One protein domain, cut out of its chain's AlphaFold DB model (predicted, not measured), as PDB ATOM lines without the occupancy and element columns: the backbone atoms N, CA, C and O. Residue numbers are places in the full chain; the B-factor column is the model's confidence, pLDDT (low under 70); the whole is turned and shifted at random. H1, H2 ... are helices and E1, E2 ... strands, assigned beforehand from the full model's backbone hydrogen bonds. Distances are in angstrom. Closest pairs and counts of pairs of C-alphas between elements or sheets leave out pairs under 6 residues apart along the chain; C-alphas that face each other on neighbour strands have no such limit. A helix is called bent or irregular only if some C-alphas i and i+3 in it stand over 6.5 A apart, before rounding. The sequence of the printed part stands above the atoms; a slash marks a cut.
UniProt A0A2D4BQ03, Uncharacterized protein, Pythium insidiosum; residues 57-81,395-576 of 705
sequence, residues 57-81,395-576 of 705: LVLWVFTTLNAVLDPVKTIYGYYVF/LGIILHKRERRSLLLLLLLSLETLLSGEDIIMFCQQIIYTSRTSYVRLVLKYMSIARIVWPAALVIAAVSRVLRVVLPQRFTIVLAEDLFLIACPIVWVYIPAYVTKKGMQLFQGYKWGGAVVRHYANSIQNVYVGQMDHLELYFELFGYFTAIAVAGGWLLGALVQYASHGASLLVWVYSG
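This is residues 57 to 81 and 395 to 576 of the 705 residues of an uncharacterized protein of Pythium insidiosum (UniProt A0A2D4BQ03). Picture an elongated body of crossed helices with a small head at one end of its long axis, made of the two-strand hairpin E1 and E2 with the short helix H8. In the body three long bent helices, H6, H7 and H9, make the core, and shorter helices pack round it, among them H2, H4 and H5. The printed part has 207 residues, with ten named helices and two strands in the order H1 to H7, E1, E2, H8, H9, H10; the sheet, E1 - E2, is antiparallel and the class is mostly helix. It is only just compact, close to loose, with a radius of gyration of the C-alphas of 19.7 A, and spans 72 by 39 by 28 A.

Find C-alpha 510 at (-18.655, 31.801, -23.275), where E1 begins; E1 is residues 510 to 513, E2 is residues 519 to 522, and H8 follows as residues 524 to 529. H6, residues 439 to 470, H7, residues 480 to 507, and H9, residues 534 to 564, were each assigned as one helix by their hydrogen bonds, but each is bent. C-alphas 452 and 455 are 6.6 A apart between H6a, residues 439 to 452, 21.6 A long, and H6b, residues 455 to 470, 22.8 A. C-alphas 493 and 496 are 6.9 A apart between H7a, residues 480 to 493, 21.2 A, and H7b, residues 496 to 507; H7a is itself irregular, with C-alphas 481 and 484 6.8 A apart. C-alphas 541 and 544 are 7.5 A apart between H9a, residues 534 to 541, and H9b, residues 544 to 564, 29.3 A. Look for H1 at residues 57 to 68, from C-alpha 57 at (-29.742, 24.635, 21.959), H2 at 70 to 79, H3 at 395 to 403, H4 at 407 to 419, 18.1 A, and H5 at 421 to 433, 18.6 A. H10, residues 569 to 574, ends with C-alpha 574 at (-37.964, 27.809, 23.821).

Start at the hairpin E1 and E2, antiparallel at 146 degrees, where N 513 and O 519 are 2.9 A apart and N 519 and O 513 3.0 A, both within hydrogen-bond range. The closest C-alphas of E1 and H8, Tyr 510 and Asn 526, are 6.8 A apart. H8 is close to H7b but not clearly touching, Val 527 to Phe 507 being 6.2 A between C-alphas. Go on to H5, which touches H7b, C-alphas Cys 428 and Pro 496 at 4.2 A, and forms a helical hairpin with H6a, closest C-alphas Ile 424 and Ile 449 at 5.3 A. The hub is H6, touching five other helices. H6b and H7a form a helical hairpin at a shallow tilt of 24 degrees, opposite ways, closest C-alphas Ala 457 and Ala 480 at 5.7 A. H9b touches H6b at a steep tilt of 51 degrees, C-alphas Thr 546 and Ala 456 at 5.2 A. H4 touches H6b at 30 degrees, C-alphas Ser 414 and Pro 455 at 4.8 A, and H9a, Leu 418 and Tyr 538 at 6.8 A. H2 touches H6a, C-alphas Lys 73 and Leu 444 at 6.3 A, and H1 touches H3, Thr 64 and Gly 396 at 3.9 A. H10 only just touches H9b, with 3 pairs of C-alphas within 8 A, the closest Val 560 and Leu 569 at 6.4 A. Every O i to N i+4 pair is within hydrogen-bond range in H1, H4, H5, H6b, H7b, H9a, H9b and H10, against 5 of 6 in H2, 3 of 5 in H3, 8 of 10 in H6a, 6 of 10 in H7a and 1 of 2 in H8.

The C-alphas farthest apart, Pro 472 and Val 516, are 72.8 A apart. Residues 82 to 394 are cut out, and C-alphas 81 and 395 stand 30.5 A apart across the cut. Of the links printed whole, none is long. Residues 435 to 440 stand free. Mean pLDDT of the printed part is 72.7, and 79 residues are under 70, among them 57 to 81, 471 to 485 and 560 to 576.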
ATOM      1  N   LEU A  57     -31.168  24.369  21.753       63.25
ATOM      2  CA  LEU A  57     -29.742  24.635  21.959       63.25
ATOM      3  C   LEU A  57     -29.028  25.006  20.650       63.25
ATOM      4  O   LEU A  57     -28.292  25.989  20.609       63.25
ATOM      5  N   VAL A  58     -29.265  24.255  19.570       66.12
ATOM      6  CA  VAL A  58     -28.671  24.537  18.251       66.12
ATOM      7  C   VAL A  58     -29.109  25.910  17.741       66.12
ATOM      8  O   VAL A  58     -28.277  26.711  17.312       66.12
ATOM      9  N   LEU A  59     -30.404  26.218  17.845       63.69
ATOM     10  CA  LEU A  59     -30.952  27.525  17.486       63.69
ATOM     11  C   LEU A  59     -30.366  28.645  18.352       63.69
ATOM     12  O   LEU A  59     -30.118  29.742  17.851       63.69
ATOM     13  N   TRP A  60     -30.121  28.385  19.635       64.38
ATOM     14  CA  TRP A  60     -29.548  29.361  20.557       64.38
ATOM     15  C   TRP A  60     -28.099  29.688  20.203       64.38
ATOM     16  O   TRP A  60     -27.759  30.864  20.059       64.38
ATOM     17  N   VAL A  61     -27.267  28.665  19.987       65.81
ATOM     18  CA  VAL A  61     -25.872  28.838  19.554       65.81
ATOM     19  C   VAL A  61     -25.834  29.617  18.244       65.81
ATOM     20  O   VAL A  61     -25.101  30.595  18.115       65.81
ATOM     21  N   PHE A  62     -26.681  29.227  17.291       66.56
ATOM     22  CA  PHE A  62     -26.719  29.835  15.972       66.56
ATOM     23  C   PHE A  62     -27.134  31.317  16.008       66.56
ATOM     24  O   PHE A  62     -26.451  32.180  15.455       66.56
ATOM     25  N   THR A  63     -28.232  31.632  16.702       63.25
ATOM     26  CA  THR A  63     -28.730  33.012  16.828       63.25
ATOM     27  C   THR A  63     -27.780  33.902  17.624       63.25
ATOM     28  O   THR A  63     -27.607  35.067  17.277       63.25
ATOM     29  N   THR A  64     -27.123  33.366  18.654       62.12
ATOM     30  CA  THR A  64     -26.175  34.124  19.481       62.12
ATOM     31  C   THR A  64     -24.879  34.408  18.724       62.12
ATOM     32  O   THR A  64     -24.431  35.553  18.709       62.12
ATOM     33  N   LEU A  65     -24.316  33.420  18.018       63.75
ATOM     34  CA  LEU A  65     -23.133  33.626  17.176       63.75
ATOM     35  C   LEU A  65     -23.403  34.628  16.054       63.75
ATOM     36  O   LEU A  65     -22.602  35.534  15.847       63.75
ATOM     37  N   ASN A  66     -24.536  34.513  15.355       65.62
ATOM     38  CA  ASN A  66     -24.872  35.445  14.283       65.62
ATOM     39  C   ASN A  66     -25.067  36.882  14.802       65.62
ATOM     40  O   ASN A  66     -24.579  37.814  14.173       65.62
ATOM     41  N   ALA A  67     -25.707  37.064  15.963       61.78
ATOM     42  CA  ALA A  67     -25.928  38.389  16.545       61.78
ATOM     43  C   ALA A  67     -24.634  39.056  17.054       61.78
ATOM     44  O   ALA A  67     -24.473  40.269  16.923       61.78
ATOM     45  N   VAL A  68     -23.702  38.277  17.619       61.69
ATOM     46  CA  VAL A  68     -22.393  38.775  18.085       61.69
ATOM     47  C   VAL A  68     -21.462  39.075  16.912       61.69
ATOM     48  O   VAL A  68     -20.744  40.071  16.925       61.69
ATOM     49  N   LEU A  69     -21.488  38.237  15.875       63.84
ATOM     50  CA  LEU A  69     -20.664  38.411  14.680       63.84
ATOM     51  C   LEU A  69     -21.277  39.385  13.670       63.84
ATOM     52  O   LEU A  69     -20.658  39.643  12.646       63.84
ATOM     53  N   ASP A  70     -22.460  39.945  13.921       63.00
ATOM     54  CA  ASP A  70     -23.160  40.824  12.980       63.00
ATOM     55  C   ASP A  70     -22.386  42.115  12.636       63.00
ATOM     56  O   ASP A  70     -22.294  42.462  11.462       63.00
ATOM     57  N   PRO A  71     -21.753  42.818  13.592       62.38
ATOM     58  CA  PRO A  71     -20.876  43.946  13.271       62.38
ATOM     59  C   PRO A  71     -19.595  43.490  12.557       62.38
ATOM     60  O   PRO A  71     -19.136  44.129  11.611       62.38
ATOM     61  N   VAL A  72     -19.042  42.345  12.974       65.50
ATOM     62  CA  VAL A  72     -17.799  41.787  12.425       65.50
ATOM     63  C   VAL A  72     -17.990  41.326  10.983       65.50
ATOM     64  O   VAL A  72     -17.145  41.620  10.151       65.50
ATOM     65  N   LYS A  73     -19.103  40.667  10.639       66.56
ATOM     66  CA  LYS A  73     -19.407  40.229   9.266       66.56
ATOM     67  C   LYS A  73     -19.655  41.418   8.340       66.56
ATOM     68  O   LYS A  73     -19.276  41.372   7.171       66.56
ATOM     69  N   THR A  74     -20.274  42.476   8.865       60.12
ATOM     70  CA  THR A  74     -20.521  43.717   8.135       60.12
ATOM     71  C   THR A  74     -19.202  44.391   7.754       60.12
ATOM     72  O   THR A  74     -19.035  44.781   6.602       60.12
ATOM     73  N   ILE A  75     -18.238  44.438   8.678       64.19
ATOM     74  CA  ILE A  75     -16.901  44.999   8.433       64.19
ATOM     75  C   ILE A  75     -16.034  44.043   7.597       64.19
ATOM     76  O   ILE A  75     -15.380  44.474   6.654       64.19
ATOM     77  N   TYR A  76     -16.064  42.738   7.884       63.19
ATOM     78  CA  TYR A  76     -15.293  41.710   7.176       63.19
ATOM     79  C   TYR A  76     -15.651  41.654   5.690       63.19
ATOM     80  O   TYR A  76     -14.757  41.632   4.850       63.19
ATOM     81  N   GLY A  77     -16.945  41.689   5.350       57.12
ATOM     82  CA  GLY A  77     -17.380  41.705   3.951       57.12
ATOM     83  C   GLY A  77     -16.911  42.940   3.175       57.12
ATOM     84  O   GLY A  77     -16.848  42.885   1.953       57.12
ATOM     85  N   TYR A  78     -16.562  44.026   3.870       59.09
ATOM     86  CA  TYR A  78     -16.025  45.242   3.266       59.09
ATOM     87  C   TYR A  78     -14.486  45.226   3.198       59.09
ATOM     88  O   TYR A  78     -13.918  45.425   2.131       59.09
ATOM     89  N   TYR A  79     -13.803  44.932   4.312       56.16
ATOM     90  CA  TYR A  79     -12.338  45.004   4.421       56.16
ATOM     91  C   TYR A  79     -11.614  43.958   3.559       56.16
ATOM     92  O   TYR A  79     -10.603  44.265   2.931       56.16
ATOM     93  N   VAL A  80     -12.170  42.744   3.465       54.38
ATOM     94  CA  VAL A  80     -11.590  41.632   2.685       54.38
ATOM     95  C   VAL A  80     -11.689  41.852   1.171       54.38
ATOM     96  O   VAL A  80     -10.984  41.199   0.421       54.38
ATOM     97  N   PHE A  81     -12.527  42.781   0.705       51.91
ATOM     98  CA  PHE A  81     -12.752  43.019  -0.728       51.91
ATOM     99  C   PHE A  81     -12.309  44.404  -1.188       51.91
ATOM    100  O   PHE A  81     -12.692  44.847  -2.270       51.91
ATOM    101  N   LEU A 395     -29.800  35.929  24.621       53.97
ATOM    102  CA  LEU A 395     -29.438  37.251  24.118       53.97
ATOM    103  C   LEU A 395     -29.547  37.353  22.587       53.97
ATOM    104  O   LEU A 395     -30.062  38.348  22.079       53.97
ATOM    105  N   GLY A 396     -29.163  36.298  21.858       53.62
ATOM    106  CA  GLY A 396     -29.271  36.233  20.395       53.62
ATOM    107  C   GLY A 396     -30.706  36.333  19.863       53.62
ATOM    108  O   GLY A 396     -30.947  36.964  18.835       53.62
ATOM    109  N   ILE A 397     -31.686  35.783  20.589       57.59
ATOM    110  CA  ILE A 397     -33.110  35.895  20.229       57.59
ATOM    111  C   ILE A 397     -33.573  37.340  20.385       57.59
ATOM    112  O   ILE A 397     -34.318  37.856  19.556       57.59
ATOM    113  N   ILE A 398     -33.139  37.987  21.463       57.69
ATOM    114  CA  ILE A 398     -33.597  39.317  21.846       57.69
ATOM    115  C   ILE A 398     -33.055  40.365  20.862       57.69
ATOM    116  O   ILE A 398     -33.813  41.191  20.359       57.69
ATOM    117  N   LEU A 399     -31.771  40.256  20.503       59.12
ATOM    118  CA  LEU A 399     -31.118  41.111  19.508       59.12
ATOM    119  C   LEU A 399     -31.803  41.030  18.136       59.12
ATOM    120  O   LEU A 399     -32.108  42.055  17.527       59.12
ATOM    121  N   HIS A 400     -32.123  39.819  17.672       61.06
ATOM    122  CA  HIS A 400     -32.760  39.630  16.368       61.06
ATOM    123  C   HIS A 400     -34.217  40.093  16.298       61.06
ATOM    124  O   HIS A 400     -34.691  40.413  15.207       61.06
ATOM    125  N   LYS A 401     -34.938  40.137  17.423       67.44
ATOM    126  CA  LYS A 401     -36.342  40.570  17.445       67.44
ATOM    127  C   LYS A 401     -36.494  42.057  17.149       67.44
ATOM    128  O   LYS A 401     -37.333  42.430  16.329       67.44
ATOM    129  N   ARG A 402     -35.669  42.908  17.761       71.44
ATOM    130  CA  ARG A 402     -35.805  44.363  17.611       71.44
ATOM    131  C   ARG A 402     -35.447  44.865  16.221       71.44
ATOM    132  O   ARG A 402     -36.189  45.670  15.660       71.44
ATOM    133  N   GLU A 403     -34.355  44.370  15.644       71.25
ATOM    134  CA  GLU A 403     -33.921  44.773  14.299       71.25
ATOM    135  C   GLU A 403     -35.022  44.551  13.256       71.25
ATOM    136  O   GLU A 403     -35.258  45.394  12.396       71.25
ATOM    137  N   ARG A 404     -35.762  43.445  13.389       72.06
ATOM    138  CA  ARG A 404     -36.809  43.040  12.443       72.06
ATOM    139  C   ARG A 404     -38.141  43.761  12.630       72.06
ATOM    140  O   ARG A 404     -39.021  43.639  11.784       72.06
ATOM    141  N   ARG A 405     -38.309  44.510  13.722       71.50
ATOM    142  CA  ARG A 405     -39.494  45.354  13.951       71.50
ATOM    143  C   ARG A 405     -39.323  46.758  13.371       71.50
ATOM    144  O   ARG A 405     -40.324  47.425  13.099       71.50
ATOM    145  N   SER A 406     -38.082  47.200  13.161       77.88
ATOM    146  CA  SER A 406     -37.766  48.513  12.598       77.88
ATOM    147  C   SER A 406     -37.814  48.475  11.069       77.88
ATOM    148  O   SER A 406     -36.885  47.998  10.420       77.88
ATOM    149  N   LEU A 407     -38.890  49.009  10.479       80.25
ATOM    150  CA  LEU A 407     -39.027  49.107   9.018       80.25
ATOM    151  C   LEU A 407     -37.895  49.918   8.382       80.25
ATOM    152  O   LEU A 407     -37.388  49.531   7.338       80.25
ATOM    153  N   LEU A 408     -37.482  51.020   9.020       85.12
ATOM    154  CA  LEU A 408     -36.410  51.869   8.504       85.12
ATOM    155  C   LEU A 408     -35.068  51.127   8.498       85.12
ATOM    156  O   LEU A 408     -34.343  51.189   7.511       85.12
ATOM    157  N   LEU A 409     -34.753  50.372   9.557       84.69
ATOM    158  CA  LEU A 409     -33.541  49.550   9.572       84.69
ATOM    159  C   LEU A 409     -33.609  48.442   8.517       84.69
ATOM    160  O   LEU A 409     -32.639  48.235   7.797       84.69
ATOM    161  N   LEU A 410     -34.745  47.747   8.405       85.06
ATOM    162  CA  LEU A 410     -34.938  46.712   7.387       85.06
ATOM    163  C   LEU A 410     -34.819  47.273   5.968       85.06
ATOM    164  O   LEU A 410     -34.280  46.593   5.099       85.06
ATOM    165  N   LEU A 411     -35.270  48.508   5.735       89.56
ATOM    166  CA  LEU A 411     -35.087  49.205   4.465       89.56
ATOM    167  C   LEU A 411     -33.602  49.438   4.179       89.56
ATOM    168  O   LEU A 411     -33.134  49.090   3.100       89.56
ATOM    169  N   LEU A 412     -32.849  49.957   5.150       89.31
ATOM    170  CA  LEU A 412     -31.410  50.195   5.010       89.31
ATOM    171  C   LEU A 412     -30.621  48.895   4.803       89.31
ATOM    172  O   LEU A 412     -29.757  48.841   3.934       89.31
ATOM    173  N   LEU A 413     -30.955  47.836   5.544       86.25
ATOM    174  CA  LEU A 413     -30.381  46.497   5.370       86.25
ATOM    175  C   LEU A 413     -30.721  45.907   3.995       86.25
ATOM    176  O   LEU A 413     -29.876  45.271   3.370       86.25
ATOM    177  N   SER A 414     -31.939  46.132   3.499       89.00
ATOM    178  CA  SER A 414     -32.345  45.688   2.161       89.00
ATOM    179  C   SER A 414     -31.605  46.458   1.069       89.00
ATOM    180  O   SER A 414     -31.129  45.842   0.122       89.00
ATOM    181  N   LEU A 415     -31.439  47.776   1.216       88.12
ATOM    182  CA  LEU A 415     -30.642  48.600   0.300       88.12
ATOM    183  C   LEU A 415     -29.167  48.184   0.300       88.12
ATOM    184  O   LEU A 415     -28.572  48.050  -0.765       88.12
ATOM    185  N   GLU A 416     -28.585  47.921   1.471       85.06
ATOM    186  CA  GLU A 416     -27.225  47.383   1.589       85.06
ATOM    187  C   GLU A 416     -27.091  46.028   0.896       85.06
ATOM    188  O   GLU A 416     -26.108  45.803   0.191       85.06
ATOM    189  N   THR A 417     -28.091  45.157   1.044       85.88
ATOM    190  CA  THR A 417     -28.119  43.837   0.404       85.88
ATOM    191  C   THR A 417     -28.178  43.962  -1.112       85.88
ATOM    192  O   THR A 417     -27.427  43.279  -1.804       85.88
ATOM    193  N   LEU A 418     -29.036  44.853  -1.623       84.94
ATOM    194  CA  LEU A 418     -29.126  45.144  -3.050       84.94
ATOM    195  C   LEU A 418     -27.771  45.633  -3.568       84.94
ATOM    196  O   LEU A 418     -27.226  44.995  -4.458       84.94
ATOM    197  N   LEU A 419     -27.181  46.659  -2.939       79.62
ATOM    198  CA  LEU A 419     -25.877  47.233  -3.319       79.62
ATOM    199  C   LEU A 419     -24.702  46.246  -3.213       79.62
ATOM    200  O   LEU A 419     -23.693  46.395  -3.909       79.62
ATOM    201  N   SER A 420     -24.827  45.252  -2.335       79.12
ATOM    202  CA  SER A 420     -23.843  44.188  -2.112       79.12
ATOM    203  C   SER A 420     -24.123  42.934  -2.941       79.12
ATOM    204  O   SER A 420     -23.480  41.911  -2.714       79.12
ATOM    205  N   GLY A 421     -25.059  42.975  -3.898       80.44
ATOM    206  CA  GLY A 421     -25.436  41.807  -4.697       80.44
ATOM    207  C   GLY A 421     -24.247  41.131  -5.387       80.44
ATOM    208  O   GLY A 421     -24.144  39.908  -5.383       80.44
ATOM    209  N   GLU A 422     -23.304  41.918  -5.905       77.19
ATOM    210  CA  GLU A 422     -22.091  41.424  -6.578       77.19
ATOM    211  C   GLU A 422     -21.139  40.719  -5.610       77.19
ATOM    212  O   GLU A 422     -20.644  39.636  -5.909       77.19
ATOM    213  N   ASP A 423     -20.960  41.265  -4.408       76.81
ATOM    214  CA  ASP A 423     -20.193  40.627  -3.340       76.81
ATOM    215  C   ASP A 423     -20.815  39.284  -2.959       76.81
ATOM    216  O   ASP A 423     -20.113  38.293  -2.786       76.81
ATOM    217  N   ILE A 424     -22.147  39.233  -2.856       80.69
ATOM    218  CA  ILE A 424     -22.888  38.011  -2.531       80.69
ATOM    219  C   ILE A 424     -22.674  36.947  -3.611       80.69
ATOM    220  O   ILE A 424     -22.474  35.776  -3.282       80.69
ATOM    221  N   ILE A 425     -22.664  37.339  -4.884       80.62
ATOM    222  CA  ILE A 425     -22.370  36.443  -6.010       80.62
ATOM    223  C   ILE A 425     -20.935  35.920  -5.923       80.62
ATOM    224  O   ILE A 425     -20.723  34.707  -5.993       80.62
ATOM    225  N   MET A 426     -19.972  36.812  -5.687       77.62
ATOM    226  CA  MET A 426     -18.567  36.446  -5.506       77.62
ATOM    227  C   MET A 426     -18.395  35.478  -4.330       77.62
ATOM    228  O   MET A 426     -17.700  34.471  -4.453       77.62
ATOM    229  N   PHE A 427     -19.084  35.705  -3.206       79.38
ATOM    230  CA  PHE A 427     -19.089  34.779  -2.074       79.38
ATOM    231  C   PHE A 427     -19.646  33.406  -2.444       79.38
ATOM    232  O   PHE A 427     -19.076  32.394  -2.037       79.38
ATOM    233  N   CYS A 428     -20.732  33.357  -3.221       82.00
ATOM    234  CA  CYS A 428     -21.319  32.103  -3.686       82.00
ATOM    235  C   CYS A 428     -20.316  31.289  -4.513       82.00
ATOM    236  O   CYS A 428     -20.142  30.100  -4.258       82.00
ATOM    237  N   GLN A 429     -19.619  31.935  -5.446       79.06
ATOM    238  CA  GLN A 429     -18.644  31.283  -6.324       79.06
ATOM    239  C   GLN A 429     -17.386  30.859  -5.575       79.06
ATOM    240  O   GLN A 429     -16.918  29.736  -5.740       79.06
ATOM    241  N   GLN A 430     -16.873  31.711  -4.689       76.94
ATOM    242  CA  GLN A 430     -15.727  31.372  -3.852       76.94
ATOM    243  C   GLN A 430     -16.010  30.170  -2.947       76.94
ATOM    244  O   GLN A 430     -15.138  29.338  -2.743       76.94
ATOM    245  N   ILE A 431     -17.220  30.030  -2.402       79.19
ATOM    246  CA  ILE A 431     -17.558  28.849  -1.593       79.19
ATOM    247  C   ILE A 431     -17.467  27.553  -2.411       79.19
ATOM    248  O   ILE A 431     -17.134  26.511  -1.850       79.19
ATOM    249  N   ILE A 432     -17.743  27.610  -3.716       78.69
ATOM    250  CA  ILE A 432     -17.705  26.437  -4.596       78.69
ATOM    251  C   ILE A 432     -16.299  26.158  -5.121       78.69
ATOM    252  O   ILE A 432     -15.893  24.999  -5.147       78.69
ATOM    253  N   TYR A 433     -15.564  27.194  -5.530       71.25
ATOM    254  CA  TYR A 433     -14.272  27.033  -6.201       71.25
ATOM    255  C   TYR A 433     -13.043  27.172  -5.290       71.25
ATOM    256  O   TYR A 433     -11.936  26.817  -5.696       71.25
ATOM    257  N   THR A 434     -13.177  27.700  -4.070       68.00
ATOM    258  CA  THR A 434     -12.037  27.822  -3.149       68.00
ATOM    259  C   THR A 434     -11.777  26.485  -2.442       68.00
ATOM    260  O   THR A 434     -12.668  25.891  -1.833       68.00
ATOM    261  N   SER A 435     -10.522  26.026  -2.479       56.47
ATOM    262  CA  SER A 435     -10.042  24.886  -1.685       56.47
ATOM    263  C   SER A 435     -10.221  25.146  -0.179       56.47
ATOM    264  O   SER A 435     -10.076  26.276   0.284       56.47
ATOM    265  N   ARG A 436     -10.546  24.111   0.612       58.50
ATOM    266  CA  ARG A 436     -10.941  24.196   2.038       58.50
ATOM    267  C   ARG A 436      -9.786  24.563   2.991       58.50
ATOM    268  O   ARG A 436      -9.502  23.825   3.928       58.50
ATOM    269  N   THR A 437      -9.114  25.691   2.790       56.25
ATOM    270  CA  THR A 437      -7.917  26.055   3.567       56.25
ATOM    271  C   THR A 437      -8.228  26.845   4.847       56.25
ATOM    272  O   THR A 437      -7.393  26.891   5.745       56.25
ATOM    273  N   SER A 438      -9.438  27.412   5.014       67.25
ATOM    274  CA  SER A 438      -9.852  28.075   6.268       67.25
ATOM    275  C   SER A 438     -11.359  27.992   6.548       67.25
ATOM    276  O   SER A 438     -12.172  28.661   5.902       67.25
ATOM    277  N   TYR A 439     -11.738  27.224   7.577       74.44
ATOM    278  CA  TYR A 439     -13.127  27.104   8.042       74.44
ATOM    279  C   TYR A 439     -13.719  28.440   8.512       74.44
ATOM    280  O   TYR A 439     -14.896  28.708   8.277       74.44
ATOM    281  N   VAL A 440     -12.910  29.309   9.123       74.94
ATOM    282  CA  VAL A 440     -13.367  30.618   9.620       74.94
ATOM    283  C   VAL A 440     -13.780  31.526   8.462       74.94
ATOM    284  O   VAL A 440     -14.865  32.108   8.492       74.94
ATOM    285  N   ARG A 441     -12.963  31.598   7.400       73.88
ATOM    286  CA  ARG A 441     -13.300  32.377   6.197       73.88
ATOM    287  C   ARG A 441     -14.577  31.854   5.545       73.88
ATOM    288  O   ARG A 441     -15.432  32.644   5.159       73.88
ATOM    289  N   LEU A 442     -14.732  30.533   5.466       77.19
ATOM    290  CA  LEU A 442     -15.915  29.885   4.901       77.19
ATOM    291  C   LEU A 442     -17.193  30.236   5.688       77.19
ATOM    292  O   LEU A 442     -18.190  30.626   5.083       77.19
ATOM    293  N   VAL A 443     -17.148  30.202   7.025       77.62
ATOM    294  CA  VAL A 443     -18.273  30.627   7.883       77.62
ATOM    295  C   VAL A 443     -18.635  32.096   7.640       77.62
ATOM    296  O   VAL A 443     -19.810  32.414   7.466       77.62
ATOM    297  N   LEU A 444     -17.651  32.995   7.561       76.81
ATOM    298  CA  LEU A 444     -17.902  34.421   7.314       76.81
ATOM    299  C   LEU A 444     -18.499  34.692   5.920       76.81
ATOM    300  O   LEU A 444     -19.353  35.576   5.787       76.81
ATOM    301  N   LYS A 445     -18.121  33.909   4.897       79.19
ATOM    302  CA  LYS A 445     -18.745  33.958   3.561       79.19
ATOM    303  C   LYS A 445     -20.208  33.509   3.619       79.19
ATOM    304  O   LYS A 445     -21.080  34.245   3.165       79.19
ATOM    305  N   TYR A 446     -20.513  32.380   4.266       80.50
ATOM    306  CA  TYR A 446     -21.896  31.912   4.442       80.50
ATOM    307  C   TYR A 446     -22.778  32.908   5.205       80.50
ATOM    308  O   TYR A 446     -23.910  33.185   4.796       80.50
ATOM    309  N   MET A 447     -22.255  33.502   6.280       76.75
ATOM    310  CA  MET A 447     -22.963  34.546   7.028       76.75
ATOM    311  C   MET A 447     -23.182  35.815   6.197       76.75
ATOM    312  O   MET A 447     -24.181  36.509   6.386       76.75
ATOM    313  N   SER A 448     -22.277  36.122   5.266       78.62
ATOM    314  CA  SER A 448     -22.429  37.265   4.363       78.62
ATOM    315  C   SER A 448     -23.484  37.016   3.283       78.62
ATOM    316  O   SER A 448     -24.267  37.918   3.004       78.62
ATOM    317  N   ILE A 449     -23.589  35.791   2.759       83.38
ATOM    318  CA  ILE A 449     -24.642  35.408   1.800       83.38
ATOM    319  C   ILE A 449     -26.031  35.464   2.454       83.38
ATOM    320  O   ILE A 449     -26.997  35.859   1.808       83.38
ATOM    321  N   ALA A 450     -26.148  35.160   3.752       81.75
ATOM    322  CA  ALA A 450     -27.419  35.202   4.487       81.75
ATOM    323  C   ALA A 450     -28.125  36.577   4.485       81.75
ATOM    324  O   ALA A 450     -29.312  36.652   4.804       81.75
ATOM    325  N   ARG A 451     -27.441  37.662   4.089       81.25
ATOM    326  CA  ARG A 451     -28.036  39.004   3.955       81.25
ATOM    327  C   ARG A 451     -29.190  39.061   2.948       81.25
ATOM    328  O   ARG A 451     -30.089  39.872   3.126       81.25
ATOM    329  N   ILE A 452     -29.260  38.147   1.973       86.31
ATOM    330  CA  ILE A 452     -30.372  38.085   0.999       86.31
ATOM    331  C   ILE A 452     -31.757  37.872   1.628       86.31
ATOM    332  O   ILE A 452     -32.778  38.015   0.961       86.31
ATOM    333  N   VAL A 453     -31.818  37.526   2.917       85.31
ATOM    334  CA  VAL A 453     -33.071  37.398   3.667       85.31
ATOM    335  C   VAL A 453     -33.678  38.769   4.009       85.31
ATOM    336  O   VAL A 453     -34.888  38.855   4.222       85.31
ATOM    337  N   TRP A 454     -32.892  39.855   4.045       85.56
ATOM    338  CA  TRP A 454     -33.380  41.171   4.483       85.56
ATOM    339  C   TRP A 454     -34.483  41.762   3.597       85.56
ATOM    340  O   TRP A 454     -35.500  42.170   4.164       85.56
ATOM    341  N   PRO A 455     -34.386  41.733   2.253       88.38
ATOM    342  CA  PRO A 455     -35.475  42.195   1.392       88.38
ATOM    343  C   PRO A 455     -36.781  41.424   1.617       88.38
ATOM    344  O   PRO A 455     -37.852  42.025   1.699       88.38
ATOM    345  N   ALA A 456     -36.707  40.103   1.816       86.44
ATOM    346  CA  ALA A 456     -37.880  39.296   2.152       86.44
ATOM    347  C   ALA A 456     -38.470  39.687   3.522       86.44
ATOM    348  O   ALA A 456     -39.687  39.816   3.661       86.44
ATOM    349  N   ALA A 457     -37.620  39.934   4.525       82.56
ATOM    350  CA  ALA A 457     -38.052  40.390   5.843       82.56
ATOM    351  C   ALA A 457     -38.732  41.770   5.792       82.56
ATOM    352  O   ALA A 457     -39.746  41.968   6.462       82.56
ATOM    353  N   LEU A 458     -38.223  42.701   4.975       86.50
ATOM    354  CA  LEU A 458     -38.829  44.015   4.751       86.50
ATOM    355  C   LEU A 458     -40.231  43.889   4.149       86.50
ATOM    356  O   LEU A 458     -41.167  44.490   4.671       86.50
ATOM    357  N   VAL A 459     -40.386  43.088   3.088       86.25
ATOM    358  CA  VAL A 459     -41.688  42.868   2.434       86.25
ATOM    359  C   VAL A 459     -42.682  42.267   3.422       86.25
ATOM    360  O   VAL A 459     -43.795  42.772   3.563       86.25
ATOM    361  N   ILE A 460     -42.269  41.243   4.170       80.81
ATOM    362  CA  ILE A 460     -43.092  40.640   5.221       80.81
ATOM    363  C   ILE A 460     -43.520  41.680   6.266       80.81
ATOM    364  O   ILE A 460     -44.697  41.742   6.630       80.81
ATOM    365  N   ALA A 461     -42.586  42.493   6.763       78.62
ATOM    366  CA  ALA A 461     -42.870  43.490   7.787       78.62
ATOM    367  C   ALA A 461     -43.813  44.588   7.265       78.62
ATOM    368  O   ALA A 461     -44.751  44.973   7.967       78.62
ATOM    369  N   ALA A 462     -43.612  45.050   6.029       82.19
ATOM    370  CA  ALA A 462     -44.462  46.040   5.377       82.19
ATOM    371  C   ALA A 462     -45.886  45.508   5.156       82.19
ATOM    372  O   ALA A 462     -46.853  46.148   5.569       82.19
ATOM    373  N   VAL A 463     -46.025  44.301   4.600       79.38
ATOM    374  CA  VAL A 463     -47.325  43.644   4.393       79.38
ATOM    375  C   VAL A 463     -48.035  43.414   5.726       79.38
ATOM    376  O   VAL A 463     -49.224  43.702   5.842       79.38
ATOM    377  N   SER A 464     -47.314  42.972   6.763       75.00
ATOM    378  CA  SER A 464     -47.879  42.810   8.109       75.00
ATOM    379  C   SER A 464     -48.433  44.132   8.647       75.00
ATOM    380  O   SER A 464     -49.541  44.148   9.179       75.00
ATOM    381  N   ARG A 465     -47.721  45.254   8.458       75.12
ATOM    382  CA  ARG A 465     -48.160  46.598   8.881       75.12
ATOM    383  C   ARG A 465     -49.403  47.069   8.133       75.12
ATOM    384  O   ARG A 465     -50.326  47.548   8.783       75.12
ATOM    385  N   VAL A 466     -49.459  46.866   6.817       77.69
ATOM    386  CA  VAL A 466     -50.653  47.162   6.006       77.69
ATOM    387  C   VAL A 466     -51.841  46.313   6.467       77.69
ATOM    388  O   VAL A 466     -52.921  46.845   6.711       77.69
ATOM    389  N   LEU A 467     -51.634  45.013   6.697       73.06
ATOM    390  CA  LEU A 467     -52.673  44.119   7.216       73.06
ATOM    391  C   LEU A 467     -53.185  44.557   8.594       73.06
ATOM    392  O   LEU A 467     -54.371  44.387   8.848       73.06
ATOM    393  N   ARG A 468     -52.361  45.158   9.471       68.81
ATOM    394  CA  ARG A 468     -52.847  45.683  10.769       68.81
ATOM    395  C   ARG A 468     -53.835  46.832  10.623       68.81
ATOM    396  O   ARG A 468     -54.657  47.028  11.509       68.81
ATOM    397  N   VAL A 469     -53.696  47.624   9.562       73.06
ATOM    398  CA  VAL A 469     -54.589  48.755   9.290       73.06
ATOM    399  C   VAL A 469     -55.924  48.252   8.742       73.06
ATOM    400  O   VAL A 469     -56.965  48.811   9.066       73.06
ATOM    401  N   VAL A 470     -55.898  47.182   7.941       76.06
ATOM    402  CA  VAL A 470     -57.071  46.684   7.202       76.06
ATOM    403  C   VAL A 470     -57.835  45.588   7.955       76.06
ATOM    404  O   VAL A 470     -59.057  45.511   7.851       76.06
ATOM    405  N   LEU A 471     -57.147  44.728   8.710       67.00
ATOM    406  CA  LEU A 471     -57.731  43.571   9.390       67.00
ATOM    407  C   LEU A 471     -57.714  43.723  10.920       67.00
ATOM    408  O   LEU A 471     -56.804  44.338  11.480       67.00
ATOM    409  N   PRO A 472     -58.671  43.092  11.633       59.38
ATOM    410  CA  PRO A 472     -58.656  43.030  13.090       59.38
ATOM    411  C   PRO A 472     -57.328  42.477  13.623       59.38
ATOM    412  O   PRO A 472     -56.808  41.486  13.105       59.38
ATOM    413  N   GLN A 473     -56.824  43.051  14.724       58.28
ATOM    414  CA  GLN A 473     -55.507  42.733  15.306       58.28
ATOM    415  C   GLN A 473     -55.262  41.231  15.568       58.28
ATOM    416  O   GLN A 473     -54.118  40.781  15.579       58.28
ATOM    417  N   ARG A 474     -56.331  40.436  15.703       51.38
ATOM    418  CA  ARG A 474     -56.298  38.973  15.882       51.38
ATOM    419  C   ARG A 474     -55.659  38.209  14.714       51.38
ATOM    420  O   ARG A 474     -55.206  37.090  14.927       51.38
ATOM    421  N   PHE A 475     -55.600  38.801  13.519       50.50
ATOM    422  CA  PHE A 475     -54.981  38.209  12.323       50.50
ATOM    423  C   PHE A 475     -53.583  38.763  12.024       50.50
ATOM    424  O   PHE A 475     -52.997  38.447  10.991       50.50
ATOM    425  N   THR A 476     -53.034  39.611  12.899       54.66
ATOM    426  CA  THR A 476     -51.697  40.170  12.681       54.66
ATOM    427  C   THR A 476     -50.652  39.097  12.953       54.66
ATOM    428  O   THR A 476     -50.502  38.613  14.077       54.66
ATOM    429  N   ILE A 477     -49.970  38.668  11.891       54.78
ATOM    430  CA  ILE A 477     -48.999  37.584  11.968       54.78
ATOM    431  C   ILE A 477     -47.640  38.159  12.379       54.78
ATOM    432  O   ILE A 477     -47.105  39.061  11.722       54.78
ATOM    433  N   VAL A 478     -47.069  37.634  13.468       55.66
ATOM    434  CA  VAL A 478     -45.698  37.934  13.922       55.66
ATOM    435  C   VAL A 478     -44.725  37.103  13.077       55.66
ATOM    436  O   VAL A 478     -44.188  36.094  13.514       55.66
ATOM    437  N   LEU A 479     -44.593  37.482  11.805       56.25
ATOM    438  CA  LEU A 479     -44.054  36.622  10.745       56.25
ATOM    439  C   LEU A 479     -42.541  36.782  10.503       56.25
ATOM    440  O   LEU A 479     -41.873  35.868  10.027       56.25
ATOM    441  N   ALA A 480     -41.983  37.953  10.821       54.12
ATOM    442  CA  ALA A 480     -40.594  38.287  10.489       54.12
ATOM    443  C   ALA A 480     -39.557  37.563  11.378       54.12
ATOM    444  O   ALA A 480     -38.387  37.428  11.004       54.12
ATOM    445  N   GLU A 481     -39.955  37.089  12.561       59.22
ATOM    446  CA  GLU A 481     -39.049  36.445  13.525       59.22
ATOM    447  C   GLU A 481     -38.623  35.035  13.073       59.22
ATOM    448  O   GLU A 481     -37.465  34.648  13.258       59.22
ATOM    449  N   ASP A 482     -39.508  34.306  12.393       62.03
ATOM    450  CA  ASP A 482     -39.277  32.905  12.028       62.03
ATOM    451  C   ASP A 482     -38.594  32.756  10.659       62.03
ATOM    452  O   ASP A 482     -37.872  31.782  10.433       62.03
ATOM    453  N   LEU A 483     -38.724  33.761   9.776       68.94
ATOM    454  CA  LEU A 483     -38.171  33.735   8.415       68.94
ATOM    455  C   LEU A 483     -36.681  33.376   8.395       68.94
ATOM    456  O   LEU A 483     -36.259  32.534   7.614       68.94
ATOM    457  N   PHE A 484     -35.879  33.987   9.265       67.31
ATOM    458  CA  PHE A 484     -34.431  33.785   9.270       67.31
ATOM    459  C   PHE A 484     -34.028  32.347   9.612       67.31
ATOM    460  O   PHE A 484     -33.082  31.833   9.027       67.31
ATOM    461  N   LEU A 485     -34.753  31.682  10.519       64.62
ATOM    462  CA  LEU A 485     -34.441  30.307  10.913       64.62
ATOM    463  C   LEU A 485     -34.681  29.305   9.788       64.62
ATOM    464  O   LEU A 485     -33.986  28.299   9.701       64.62
ATOM    465  N   ILE A 486     -35.664  29.584   8.940       70.19
ATOM    466  CA  ILE A 486     -36.073  28.690   7.854       70.19
ATOM    467  C   ILE A 486     -35.309  29.028   6.580       70.19
ATOM    468  O   ILE A 486     -34.862  28.140   5.859       70.19
ATOM    469  N   ALA A 487     -35.129  30.321   6.317       74.31
ATOM    470  CA  ALA A 487     -34.457  30.805   5.130       74.31
ATOM    471  C   ALA A 487     -32.949  30.539   5.192       74.31
ATOM    472  O   ALA A 487     -32.401  30.060   4.209       74.31
ATOM    473  N   CYS A 488     -32.268  30.775   6.320       75.56
ATOM    474  CA  CYS A 488     -30.802  30.668   6.379       75.56
ATOM    475  C   CYS A 488     -30.235  29.286   6.007       75.56
ATOM    476  O   CYS A 488     -29.291  29.252   5.218       75.56
ATOM    477  N   PRO A 489     -30.800  28.154   6.474       75.62
ATOM    478  CA  PRO A 489     -30.358  26.835   6.026       75.62
ATOM    479  C   PRO A 489     -30.494  26.645   4.511       75.62
ATOM    480  O   PRO A 489     -29.579  26.136   3.867       75.62
ATOM    481  N   ILE A 490     -31.604  27.108   3.923       79.12
ATOM    482  CA  ILE A 490     -31.819  27.079   2.467       79.12
ATOM    483  C   ILE A 490     -30.776  27.958   1.776       79.12
ATOM    484  O   ILE A 490     -30.186  27.550   0.776       79.12
ATOM    485  N   VAL A 491     -30.502  29.140   2.331       82.31
ATOM    486  CA  VAL A 491     -29.499  30.055   1.794       82.31
ATOM    487  C   VAL A 491     -28.118  29.416   1.779       82.31
ATOM    488  O   VAL A 491     -27.465  29.464   0.749       82.31
ATOM    489  N   TRP A 492     -27.656  28.766   2.844       80.94
ATOM    490  CA  TRP A 492     -26.308  28.186   2.819       80.94
ATOM    491  C   TRP A 492     -26.188  26.944   1.945       80.94
ATOM    492  O   TRP A 492     -25.144  26.731   1.340       80.94
ATOM    493  N   VAL A 493     -27.229  26.117   1.856       81.56
ATOM    494  CA  VAL A 493     -27.129  24.861   1.101       81.56
ATOM    495  C   VAL A 493     -27.384  25.078  -0.390       81.56
ATOM    496  O   VAL A 493     -26.654  24.548  -1.224       81.56
ATOM    497  N   TYR A 494     -28.411  25.853  -0.741       86.31
ATOM    498  CA  TYR A 494     -28.906  25.931  -2.115       86.31
ATOM    499  C   TYR A 494     -28.380  27.144  -2.886       86.31
ATOM    500  O   TYR A 494     -27.996  27.013  -4.050       86.31
ATOM    501  N   ILE A 495     -28.352  28.324  -2.260       87.88
ATOM    502  CA  ILE A 495     -28.083  29.577  -2.979       87.88
ATOM    503  C   ILE A 495     -26.677  29.612  -3.591       87.88
ATOM    504  O   ILE A 495     -26.602  29.952  -4.768       87.88
ATOM    505  N   PRO A 496     -25.585  29.201  -2.910       87.56
ATOM    506  CA  PRO A 496     -24.267  29.157  -3.532       87.56
ATOM    507  C   PRO A 496     -24.246  28.340  -4.821       87.56
ATOM    508  O   PRO A 496     -23.761  28.826  -5.841       87.56
ATOM    509  N   ALA A 497     -24.821  27.132  -4.801       85.50
ATOM    510  CA  ALA A 497     -24.879  26.241  -5.960       85.50
ATOM    511  C   ALA A 497     -25.723  26.832  -7.095       85.50
ATOM    512  O   ALA A 497     -25.289  26.854  -8.248       85.50
ATOM    513  N   TYR A 498     -26.908  27.352  -6.767       88.00
ATOM    514  CA  TYR A 498     -27.811  27.959  -7.741       88.00
ATOM    515  C   TYR A 498     -27.217  29.219  -8.376       88.00
ATOM    516  O   TYR A 498     -27.156  29.313  -9.600       88.00
ATOM    517  N   VAL A 499     -26.741  30.161  -7.558       84.44
ATOM    518  CA  VAL A 499     -26.161  31.433  -8.010       84.44
ATOM    519  C   VAL A 499     -24.869  31.196  -8.764       84.44
ATOM    520  O   VAL A 499     -24.634  31.873  -9.752       84.44
ATOM    521  N   THR A 500     -24.055  30.216  -8.374       80.19
ATOM    522  CA  THR A 500     -22.867  29.880  -9.162       80.19
ATOM    523  C   THR A 500     -23.270  29.313 -10.513       80.19
ATOM    524  O   THR A 500     -22.816  29.826 -11.524       80.19
ATOM    525  N   LYS A 501     -24.187  28.339 -10.578       81.88
ATOM    526  CA  LYS A 501     -24.625  27.752 -11.855       81.88
ATOM    527  C   LYS A 501     -25.292  28.776 -12.781       81.88
ATOM    528  O   LYS A 501     -24.942  28.865 -13.953       81.88
ATOM    529  N   LYS A 502     -26.257  29.542 -12.267       80.06
ATOM    530  CA  LYS A 502     -26.967  30.574 -13.036       80.06
ATOM    531  C   LYS A 502     -26.057  31.766 -13.333       80.06
ATOM    532  O   LYS A 502     -26.071  32.296 -14.436       80.06
ATOM    533  N   GLY A 503     -25.203  32.132 -12.385       71.81
ATOM    534  CA  GLY A 503     -24.185  33.162 -12.547       71.81
ATOM    535  C   GLY A 503     -23.140  32.802 -13.598       71.81
ATOM    536  O   GLY A 503     -22.730  33.675 -14.344       71.81
ATOM    537  N   MET A 504     -22.752  31.534 -13.753       70.00
ATOM    538  CA  MET A 504     -21.920  31.132 -14.892       70.00
ATOM    539  C   MET A 504     -22.620  31.436 -16.222       70.00
ATOM    540  O   MET A 504     -21.990  31.942 -17.135       70.00
ATOM    541  N   GLN A 505     -23.928  31.199 -16.339       70.75
ATOM    542  CA  GLN A 505     -24.659  31.508 -17.574       70.75
ATOM    543  C   GLN A 505     -24.801  33.016 -17.824       70.75
ATOM    544  O   GLN A 505     -24.718  33.450 -18.967       70.75
ATOM    545  N   LEU A 506     -25.020  33.802 -16.767       68.81
ATOM    546  CA  LEU A 506     -25.251  35.248 -16.864       68.81
ATOM    547  C   LEU A 506     -23.954  36.068 -16.971       68.81
ATOM    548  O   LEU A 506     -23.936  37.095 -17.640       68.81
ATOM    549  N   PHE A 507     -22.876  35.638 -16.310       65.12
ATOM    550  CA  PHE A 507     -21.645  36.424 -16.141       65.12
ATOM    551  C   PHE A 507     -20.450  35.903 -16.917       65.12
ATOM    552  O   PHE A 507     -19.428  36.582 -16.982       65.12
ATOM    553  N   GLN A 508     -20.521  34.683 -17.439       65.88
ATOM    554  CA  GLN A 508     -19.434  34.104 -18.207       65.88
ATOM    555  C   GLN A 508     -19.905  34.047 -19.655       65.88
ATOM    556  O   GLN A 508     -20.671  33.180 -20.065       65.88
ATOM    557  N   GLY A 509     -19.502  35.060 -20.417       66.06
ATOM    558  CA  GLY A 509     -19.698  35.144 -21.851       66.06
ATOM    559  C   GLY A 509     -18.828  34.104 -22.535       66.06
ATOM    560  O   GLY A 509     -17.756  34.402 -23.059       66.06
ATOM    561  N   TYR A 510     -19.296  32.865 -22.532       72.38
ATOM    562  CA  TYR A 510     -18.655  31.801 -23.275       72.38
ATOM    563  C   TYR A 510     -18.848  32.015 -24.767       72.38
ATOM    564  O   TYR A 510     -19.924  32.403 -25.227       72.38
ATOM    565  N   LYS A 511     -17.800  31.756 -25.535       73.44
ATOM    566  CA  LYS A 511     -17.865  31.803 -26.989       73.44
ATOM    567  C   LYS A 511     -16.986  30.702 -27.558       73.44
ATOM    568  O   LYS A 511     -15.919  30.412 -27.026       73.44
ATOM    569  N   TRP A 512     -17.440  30.114 -28.659       73.31
ATOM    570  CA  TRP A 512     -16.579  29.303 -29.511       73.31
ATOM    571  C   TRP A 512     -15.607  30.221 -30.250       73.31
ATOM    572  O   TRP A 512     -16.027  31.064 -31.046       73.31
ATOM    573  N   GLY A 513     -14.320  30.079 -29.952       71.88
ATOM    574  CA  GLY A 513     -13.238  30.818 -30.589       71.88
ATOM    575  C   GLY A 513     -12.259  29.888 -31.298       71.88
ATOM    576  O   GLY A 513     -12.157  28.709 -30.961       71.88
ATOM    577  N   GLY A 514     -11.521  30.451 -32.251       73.94
ATOM    578  CA  GLY A 514     -10.482  29.749 -33.000       73.94
ATOM    579  C   GLY A 514     -10.992  28.992 -34.227       73.94
ATOM    580  O   GLY A 514     -12.094  28.445 -34.227       73.94
ATOM    581  N   ALA A 515     -10.184  29.009 -35.281       76.19
ATOM    582  CA  ALA A 515     -10.413  28.302 -36.533       76.19
ATOM    583  C   ALA A 515      -9.542  27.037 -36.641       76.19
ATOM    584  O   ALA A 515      -9.939  26.086 -37.303       76.19
ATOM    585  N   VAL A 516      -8.401  26.998 -35.947       79.88
ATOM    586  CA  VAL A 516      -7.520  25.828 -35.835       79.88
ATOM    587  C   VAL A 516      -7.548  25.243 -34.429       79.88
ATOM    588  O   VAL A 516      -7.547  24.022 -34.310       79.88
ATOM    589  N   VAL A 517      -7.595  26.063 -33.368       82.06
ATOM    590  CA  VAL A 517      -7.732  25.616 -31.967       82.06
ATOM    591  C   VAL A 517      -9.127  25.985 -31.471       82.06
ATOM    592  O   VAL A 517      -9.347  26.957 -30.740       82.06
ATOM    593  N   ARG A 518     -10.108  25.173 -31.874       77.25
ATOM    594  CA  ARG A 518     -11.515  25.422 -31.560       77.25
ATOM    595  C   ARG A 518     -11.795  25.179 -30.084       77.25
ATOM    596  O   ARG A 518     -11.904  24.033 -29.661       77.25
ATOM    597  N   HIS A 519     -11.915  26.244 -29.304       74.19
ATOM    598  CA  HIS A 519     -12.098  26.187 -27.855       74.19
ATOM    599  C   HIS A 519     -13.385  26.907 -27.451       74.19
ATOM    600  O   HIS A 519     -13.777  27.906 -28.057       74.19
ATOM    601  N   TYR A 520     -14.032  26.409 -26.399       75.00
ATOM    602  CA  TYR A 520     -15.135  27.093 -25.730       75.00
ATOM    603  C   TYR A 520     -14.695  27.500 -24.344       75.00
ATOM    604  O   TYR A 520     -14.662  26.691 -23.417       75.00
ATOM    605  N   ALA A 521     -14.322  28.764 -24.232       72.50
ATOM    606  CA  ALA A 521     -13.884  29.359 -22.987       72.50
ATOM    607  C   ALA A 521     -14.616  30.676 -22.751       72.50
ATOM    608  O   ALA A 521     -15.265  31.232 -23.645       72.50
ATOM    609  N   ASN A 522     -14.531  31.149 -21.512       70.19
ATOM    610  CA  ASN A 522     -15.053  32.453 -21.154       70.19
ATOM    611  C   ASN A 522     -14.185  33.552 -21.784       70.19
ATOM    612  O   ASN A 522     -12.959  33.503 -21.680       70.19
ATOM    613  N   SER A 523     -14.823  34.536 -22.414       72.75
ATOM    614  CA  SER A 523     -14.173  35.621 -23.147       72.75
ATOM    615  C   SER A 523     -14.563  36.975 -22.563       72.75
ATOM    616  O   SER A 523     -15.756  37.264 -22.456       72.75
ATOM    617  N   ILE A 524     -13.595  37.857 -22.260       73.38
ATOM    618  CA  ILE A 524     -13.898  39.219 -21.779       73.38
ATOM    619  C   ILE A 524     -14.798  39.949 -22.785       73.38
ATOM    620  O   ILE A 524     -15.721  40.673 -22.401       73.38
ATOM    621  N   GLN A 525     -14.556  39.744 -24.085       74.25
ATOM    622  CA  GLN A 525     -15.311  40.403 -25.145       74.25
ATOM    623  C   GLN A 525     -16.806  40.080 -25.069       74.25
ATOM    624  O   GLN A 525     -17.623  40.995 -25.183       74.25
ATOM    625  N   ASN A 526     -17.157  38.802 -24.899       73.06
ATOM    626  CA  ASN A 526     -18.549  38.358 -24.899       73.06
ATOM    627  C   ASN A 526     -19.230  38.611 -23.549       73.06
ATOM    628  O   ASN A 526     -20.413  38.936 -23.509       73.06
ATOM    629  N   VAL A 527     -18.472  38.553 -22.448       68.94
ATOM    630  CA  VAL A 527     -18.984  38.926 -21.123       68.94
ATOM    631  C   VAL A 527     -19.469  40.384 -21.120       68.94
ATOM    632  O   VAL A 527     -20.506  40.698 -20.542       68.94
ATOM    633  N   TYR A 528     -18.757  41.283 -21.807       67.50
ATOM    634  CA  TYR A 528     -19.135  42.695 -21.888       67.50
ATOM    635  C   TYR A 528     -20.488  42.930 -22.597       67.50
ATOM    636  O   TYR A 528     -21.189  43.890 -22.281       67.50
ATOM    637  N   VAL A 529     -20.883  42.064 -23.538       68.69
ATOM    638  CA  VAL A 529     -22.153  42.206 -24.279       68.69
ATOM    639  C   VAL A 529     -23.367  41.920 -23.383       68.69
ATOM    640  O   VAL A 529     -24.421  42.513 -23.585       68.69
ATOM    641  N   GLY A 530     -23.213  41.064 -22.367       66.31
ATOM    642  CA  GLY A 530     -24.285  40.619 -21.469       66.31
ATOM    643  C   GLY A 530     -24.448  41.424 -20.173       66.31
ATOM    644  O   GLY A 530     -24.989  40.900 -19.204       66.31
ATOM    645  N   GLN A 531     -23.954  42.664 -20.100       71.25
ATOM    646  CA  GLN A 531     -24.059  43.466 -18.876       71.25
ATOM    647  C   GLN A 531     -25.516  43.796 -18.525       71.25
ATOM    648  O   GLN A 531     -26.210  44.451 -19.300       71.25
ATOM    649  N   MET A 532     -25.931  43.406 -17.321       74.44
ATOM    650  CA  MET A 532     -27.256  43.695 -16.758       74.44
ATOM    651  C   MET A 532     -27.218  44.874 -15.787       74.44
ATOM    652  O   MET A 532     -26.172  45.189 -15.217       74.44
ATOM    653  N   ASP A 533     -28.362  45.506 -15.545       76.81
ATOM    654  CA  ASP A 533     -28.478  46.485 -14.466       76.81
ATOM    655  C   ASP A 533     -28.480  45.797 -13.094       76.81
ATOM    656  O   ASP A 533     -28.786  44.613 -12.955       76.81
ATOM    657  N   HIS A 534     -28.130  46.532 -12.036       75.81
ATOM    658  CA  HIS A 534     -27.964  45.939 -10.702       75.81
ATOM    659  C   HIS A 534     -29.243  45.339 -10.131       75.81
ATOM    660  O   HIS A 534     -29.228  44.271  -9.519       75.81
ATOM    661  N   LEU A 535     -30.350  46.058 -10.321       79.81
ATOM    662  CA  LEU A 535     -31.661  45.637  -9.849       79.81
ATOM    663  C   LEU A 535     -32.143  44.426 -10.638       79.81
ATOM    664  O   LEU A 535     -32.579  43.448 -10.036       79.81
ATOM    665  N   GLU A 536     -32.003  44.470 -11.964       82.62
ATOM    666  CA  GLU A 536     -32.319  43.346 -12.844       82.62
ATOM    667  C   GLU A 536     -31.524  42.108 -12.439       82.62
ATOM    668  O   GLU A 536     -32.099  41.038 -12.245       82.62
ATOM    669  N   LEU A 537     -30.228  42.278 -12.167       80.56
ATOM    670  CA  LEU A 537     -29.383  41.185 -11.730       80.56
ATOM    671  C   LEU A 537     -29.829  40.583 -10.395       80.56
ATOM    672  O   LEU A 537     -29.850  39.358 -10.234       80.56
ATOM    673  N   TYR A 538     -30.195  41.429  -9.432       84.81
ATOM    674  CA  TYR A 538     -30.720  40.953  -8.160       84.81
ATOM    675  C   TYR A 538     -32.015  40.155  -8.357       84.81
ATOM    676  O   TYR A 538     -32.165  39.086  -7.767       84.81
ATOM    677  N   PHE A 539     -32.945  40.628  -9.188       85.81
ATOM    678  CA  PHE A 539     -34.201  39.917  -9.436       85.81
ATOM    679  C   PHE A 539     -33.996  38.605 -10.200       85.81
ATOM    680  O   PHE A 539     -34.596  37.596  -9.825       85.81
ATOM    681  N   GLU A 540     -33.101  38.578 -11.187       86.12
ATOM    682  CA  GLU A 540     -32.725  37.364 -11.916       86.12
ATOM    683  C   GLU A 540     -32.158  36.288 -10.979       86.12
ATOM    684  O   GLU A 540     -32.540  35.117 -11.055       86.12
ATOM    685  N   LEU A 541     -31.274  36.658 -10.050       85.19
ATOM    686  CA  LEU A 541     -30.589  35.690  -9.187       85.19
ATOM    687  C   LEU A 541     -31.320  35.381  -7.877       85.19
ATOM    688  O   LEU A 541     -31.331  34.234  -7.432       85.19
ATOM    689  N   PHE A 542     -31.934  36.381  -7.251       87.25
ATOM    690  CA  PHE A 542     -32.496  36.288  -5.899       87.25
ATOM    691  C   PHE A 542     -33.996  36.602  -5.836       87.25
ATOM    692  O   PHE A 542     -34.619  36.391  -4.790       87.25
ATOM    693  N   GLY A 543     -34.616  37.064  -6.928       85.69
ATOM    694  CA  GLY A 543     -36.036  37.432  -6.961       85.69
ATOM    695  C   GLY A 543     -36.961  36.260  -6.631       85.69
ATOM    696  O   GLY A 543     -37.804  36.374  -5.741       85.69
ATOM    697  N   TYR A 544     -36.743  35.097  -7.258       87.31
ATOM    698  CA  TYR A 544     -37.506  33.875  -6.958       87.31
ATOM    699  C   TYR A 544     -37.361  33.439  -5.500       87.31
ATOM    700  O   TYR A 544     -38.355  33.109  -4.854       87.31
ATOM    701  N   PHE A 545     -36.138  33.476  -4.963       87.44
ATOM    702  CA  PHE A 545     -35.902  33.176  -3.554       87.44
ATOM    703  C   PHE A 545     -36.674  34.144  -2.653       87.44
ATOM    704  O   PHE A 545     -37.361  33.699  -1.740       87.44
ATOM    705  N   THR A 546     -36.621  35.446  -2.942       87.06
ATOM    706  CA  THR A 546     -37.333  36.477  -2.175       87.06
ATOM    707  C   THR A 546     -38.841  36.212  -2.180       87.06
ATOM    708  O   THR A 546     -39.463  36.208  -1.120       87.06
ATOM    709  N   ALA A 547     -39.432  35.909  -3.339       86.81
ATOM    710  CA  ALA A 547     -40.861  35.614  -3.459       86.81
ATOM    711  C   ALA A 547     -41.272  34.345  -2.690       86.81
ATOM    712  O   ALA A 547     -42.236  34.370  -1.923       86.81
ATOM    713  N   ILE A 548     -40.517  33.251  -2.844       86.81
ATOM    714  CA  ILE A 548     -40.771  31.984  -2.140       86.81
ATOM    715  C   ILE A 548     -40.593  32.162  -0.630       86.81
ATOM    716  O   ILE A 548     -41.406  31.664   0.145       86.81
ATOM    717  N   ALA A 549     -39.566  32.896  -0.199       84.12
ATOM    718  CA  ALA A 549     -39.303  33.177   1.207       84.12
ATOM    719  C   ALA A 549     -40.439  33.996   1.839       84.12
ATOM    720  O   ALA A 549     -40.880  33.678   2.944       84.12
ATOM    721  N   VAL A 550     -40.965  35.000   1.129       84.88
ATOM    722  CA  VAL A 550     -42.127  35.784   1.577       84.88
ATOM    723  C   VAL A 550     -43.376  34.904   1.675       84.88
ATOM    724  O   VAL A 550     -44.010  34.868   2.729       84.88
ATOM    725  N   ALA A 551     -43.713  34.159   0.617       82.94
ATOM    726  CA  ALA A 551     -44.917  33.326   0.577       82.94
ATOM    727  C   ALA A 551     -44.868  32.169   1.590       82.94
ATOM    728  O   ALA A 551     -45.811  31.964   2.356       82.94
ATOM    729  N   GLY A 552     -43.750  31.441   1.635       79.69
ATOM    730  CA  GLY A 552     -43.522  30.341   2.571       79.69
ATOM    731  C   GLY A 552     -43.447  30.821   4.018       79.69
ATOM    732  O   GLY A 552     -44.039  30.197   4.899       79.69
ATOM    733  N   GLY A 553     -42.800  31.968   4.255       76.44
ATOM    734  CA  GLY A 553     -42.813  32.639   5.550       76.44
ATOM    735  C   GLY A 553     -44.238  32.931   6.008       76.44
ATOM    736  O   GLY A 553     -44.579  32.606   7.142       76.44
ATOM    737  N   TRP A 554     -45.083  33.463   5.114       74.81
ATOM    738  CA  TRP A 554     -46.474  33.838   5.405       74.81
ATOM    739  C   TRP A 554     -47.355  32.638   5.727       74.81
ATOM    740  O   TRP A 554     -48.017  32.622   6.767       74.81
ATOM    741  N   LEU A 555     -47.291  31.599   4.893       76.50
ATOM    742  CA  LEU A 555     -48.013  30.350   5.113       76.50
ATOM    743  C   LEU A 555     -47.620  29.706   6.448       76.50
ATOM    744  O   LEU A 555     -48.486  29.326   7.237       76.50
ATOM    745  N   LEU A 556     -46.318  29.598   6.721       73.81
ATOM    746  CA  LEU A 556     -45.857  28.937   7.932       73.81
ATOM    747  C   LEU A 556     -46.219  29.733   9.179       73.81
ATOM    748  O   LEU A 556     -46.689  29.146  10.147       73.81
ATOM    749  N   GLY A 557     -46.036  31.052   9.183       69.81
ATOM    750  CA  GLY A 557     -46.395  31.821  10.366       69.81
ATOM    751  C   GLY A 557     -47.904  31.842  10.619       69.81
ATOM    752  O   GLY A 557     -48.305  31.820  11.780       69.81
ATOM    753  N   ALA A 558     -48.746  31.754   9.581       71.50
ATOM    754  CA  ALA A 558     -50.179  31.507   9.758       71.50
ATOM    755  C   ALA A 558     -50.448  30.140  10.424       71.50
ATOM    756  O   ALA A 558     -51.222  30.057  11.380       71.50
ATOM    757  N   LEU A 559     -49.766  29.075   9.980       72.81
ATOM    758  CA  LEU A 559     -49.865  27.732  10.576       72.81
ATOM    759  C   LEU A 559     -49.370  27.699  12.030       72.81
ATOM    760  O   LEU A 559     -50.015  27.102  12.893       72.81
ATOM    761  N   VAL A 560     -48.249  28.357  12.324       67.94
ATOM    762  CA  VAL A 560     -47.675  28.440  13.673       67.94
ATOM    763  C   VAL A 560     -48.580  29.257  14.584       67.94
ATOM    764  O   VAL A 560     -48.835  28.836  15.710       67.94
ATOM    765  N   GLN A 561     -49.125  30.381  14.119       67.19
ATOM    766  CA  GLN A 561     -50.073  31.181  14.891       67.19
ATOM    767  C   GLN A 561     -51.352  30.393  15.198       67.19
ATOM    768  O   GLN A 561     -51.851  30.459  16.325       67.19
ATOM    769  N   TYR A 562     -51.831  29.600  14.236       69.50
ATOM    770  CA  TYR A 562     -52.952  28.681  14.425       69.50
ATOM    771  C   TYR A 562     -52.640  27.598  15.469       69.50
ATOM    772  O   TYR A 562     -53.438  27.367  16.378       69.50
ATOM    773  N   ALA A 563     -51.465  26.968  15.392       68.31
ATOM    774  CA  ALA A 563     -51.074  25.873  16.280       68.31
ATOM    775  C   ALA A 563     -50.687  26.323  17.704       68.31
ATOM    776  O   ALA A 563     -50.906  25.584  18.669       68.31
ATOM    777  N   SER A 564     -50.099  27.515  17.842       58.94
ATOM    778  CA  SER A 564     -49.519  28.036  19.092       58.94
ATOM    779  C   SER A 564     -50.373  29.102  19.791       58.94
ATOM    780  O   SER A 564     -49.993  29.579  20.864       58.94
ATOM    781  N   HIS A 565     -51.515  29.477  19.203       61.00
ATOM    782  CA  HIS A 565     -52.399  30.546  19.683       61.00
ATOM    783  C   HIS A 565     -51.661  31.882  19.912       61.00
ATOM    784  O   HIS A 565     -51.806  32.522  20.952       61.00
ATOM    785  N   GLY A 566     -50.856  32.314  18.932       55.62
ATOM    786  CA  GLY A 566     -50.247  33.654  18.922       55.62
ATOM    787  C   GLY A 566     -48.791  33.760  19.389       55.62
ATOM    788  O   GLY A 566     -48.332  34.871  19.640       55.62
ATOM    789  N   ALA A 567     -48.048  32.657  19.524       55.53
ATOM    790  CA  ALA A 567     -46.599  32.710  19.755       55.53
ATOM    791  C   ALA A 567     -45.819  32.552  18.434       55.53
ATOM    792  O   ALA A 567     -46.278  31.857  17.531       55.53
ATOM    793  N   SER A 568     -44.640  33.177  18.311       59.69
ATOM    794  CA  SER A 568     -43.699  32.850  17.225       59.69
ATOM    795  C   SER A 568     -43.100  31.454  17.435       59.69
ATOM    796  O   SER A 568     -43.076  30.950  18.566       59.69
ATOM    797  N   LEU A 569     -42.612  30.815  16.366       61.50
ATOM    798  CA  LEU A 569     -42.036  29.464  16.416       61.50
ATOM    799  C   LEU A 569     -40.877  29.402  17.413       61.50
ATOM    800  O   LEU A 569     -40.809  28.478  18.221       61.50
ATOM    801  N   LEU A 570     -40.015  30.422  17.408       59.94
ATOM    802  CA  LEU A 570     -38.944  30.599  18.393       59.94
ATOM    803  C   LEU A 570     -39.478  30.518  19.824       59.94
ATOM    804  O   LEU A 570     -39.012  29.711  20.623       59.94
ATOM    805  N   VAL A 571     -40.487  31.324  20.148       59.19
ATOM    806  CA  VAL A 571     -41.065  31.368  21.498       59.19
ATOM    807  C   VAL A 571     -41.690  30.025  21.876       59.19
ATOM    808  O   VAL A 571     -41.569  29.613  23.025       59.19
ATOM    809  N   TRP A 572     -42.308  29.326  20.924       60.91
ATOM    810  CA  TRP A 572     -42.881  27.999  21.144       60.91
ATOM    811  C   TRP A 572     -41.821  26.911  21.385       60.91
ATOM    812  O   TRP A 572     -41.991  26.074  22.272       60.91
ATOM    813  N   VAL A 573     -40.706  26.933  20.646       61.22
ATOM    814  CA  VAL A 573     -39.587  25.994  20.839       61.22
ATOM    815  C   VAL A 573     -38.915  26.228  22.194       61.22
ATOM    816  O   VAL A 573     -38.735  25.284  22.960       61.22
ATOM    817  N   TYR A 574     -38.612  27.484  22.543       57.12
ATOM    818  CA  TYR A 574     -37.964  27.809  23.821       57.12
ATOM    819  C   TYR A 574     -38.875  27.646  25.040       57.12
ATOM    820  O   TYR A 574     -38.375  27.432  26.141       57.12
ATOM    821  N   SER A 575     -40.201  27.698  24.875       53.88
ATOM    822  CA  SER A 575     -41.144  27.385  25.955       53.88
ATOM    823  C   SER A 575     -41.369  25.879  26.149       53.88
ATOM    824  O   SER A 575     -42.224  25.487  26.945       53.88
ATOM    825  N   GLY A 576     -40.638  25.020  25.427       53.31
ATOM    826  CA  GLY A 576     -40.795  23.567  25.506       53.31
ATOM    827  C   GLY A 576     -42.136  23.081  24.951       53.31
ATOM    828  O   GLY A 576     -42.672  22.076  25.417       53.31
TER     829      GLY A 576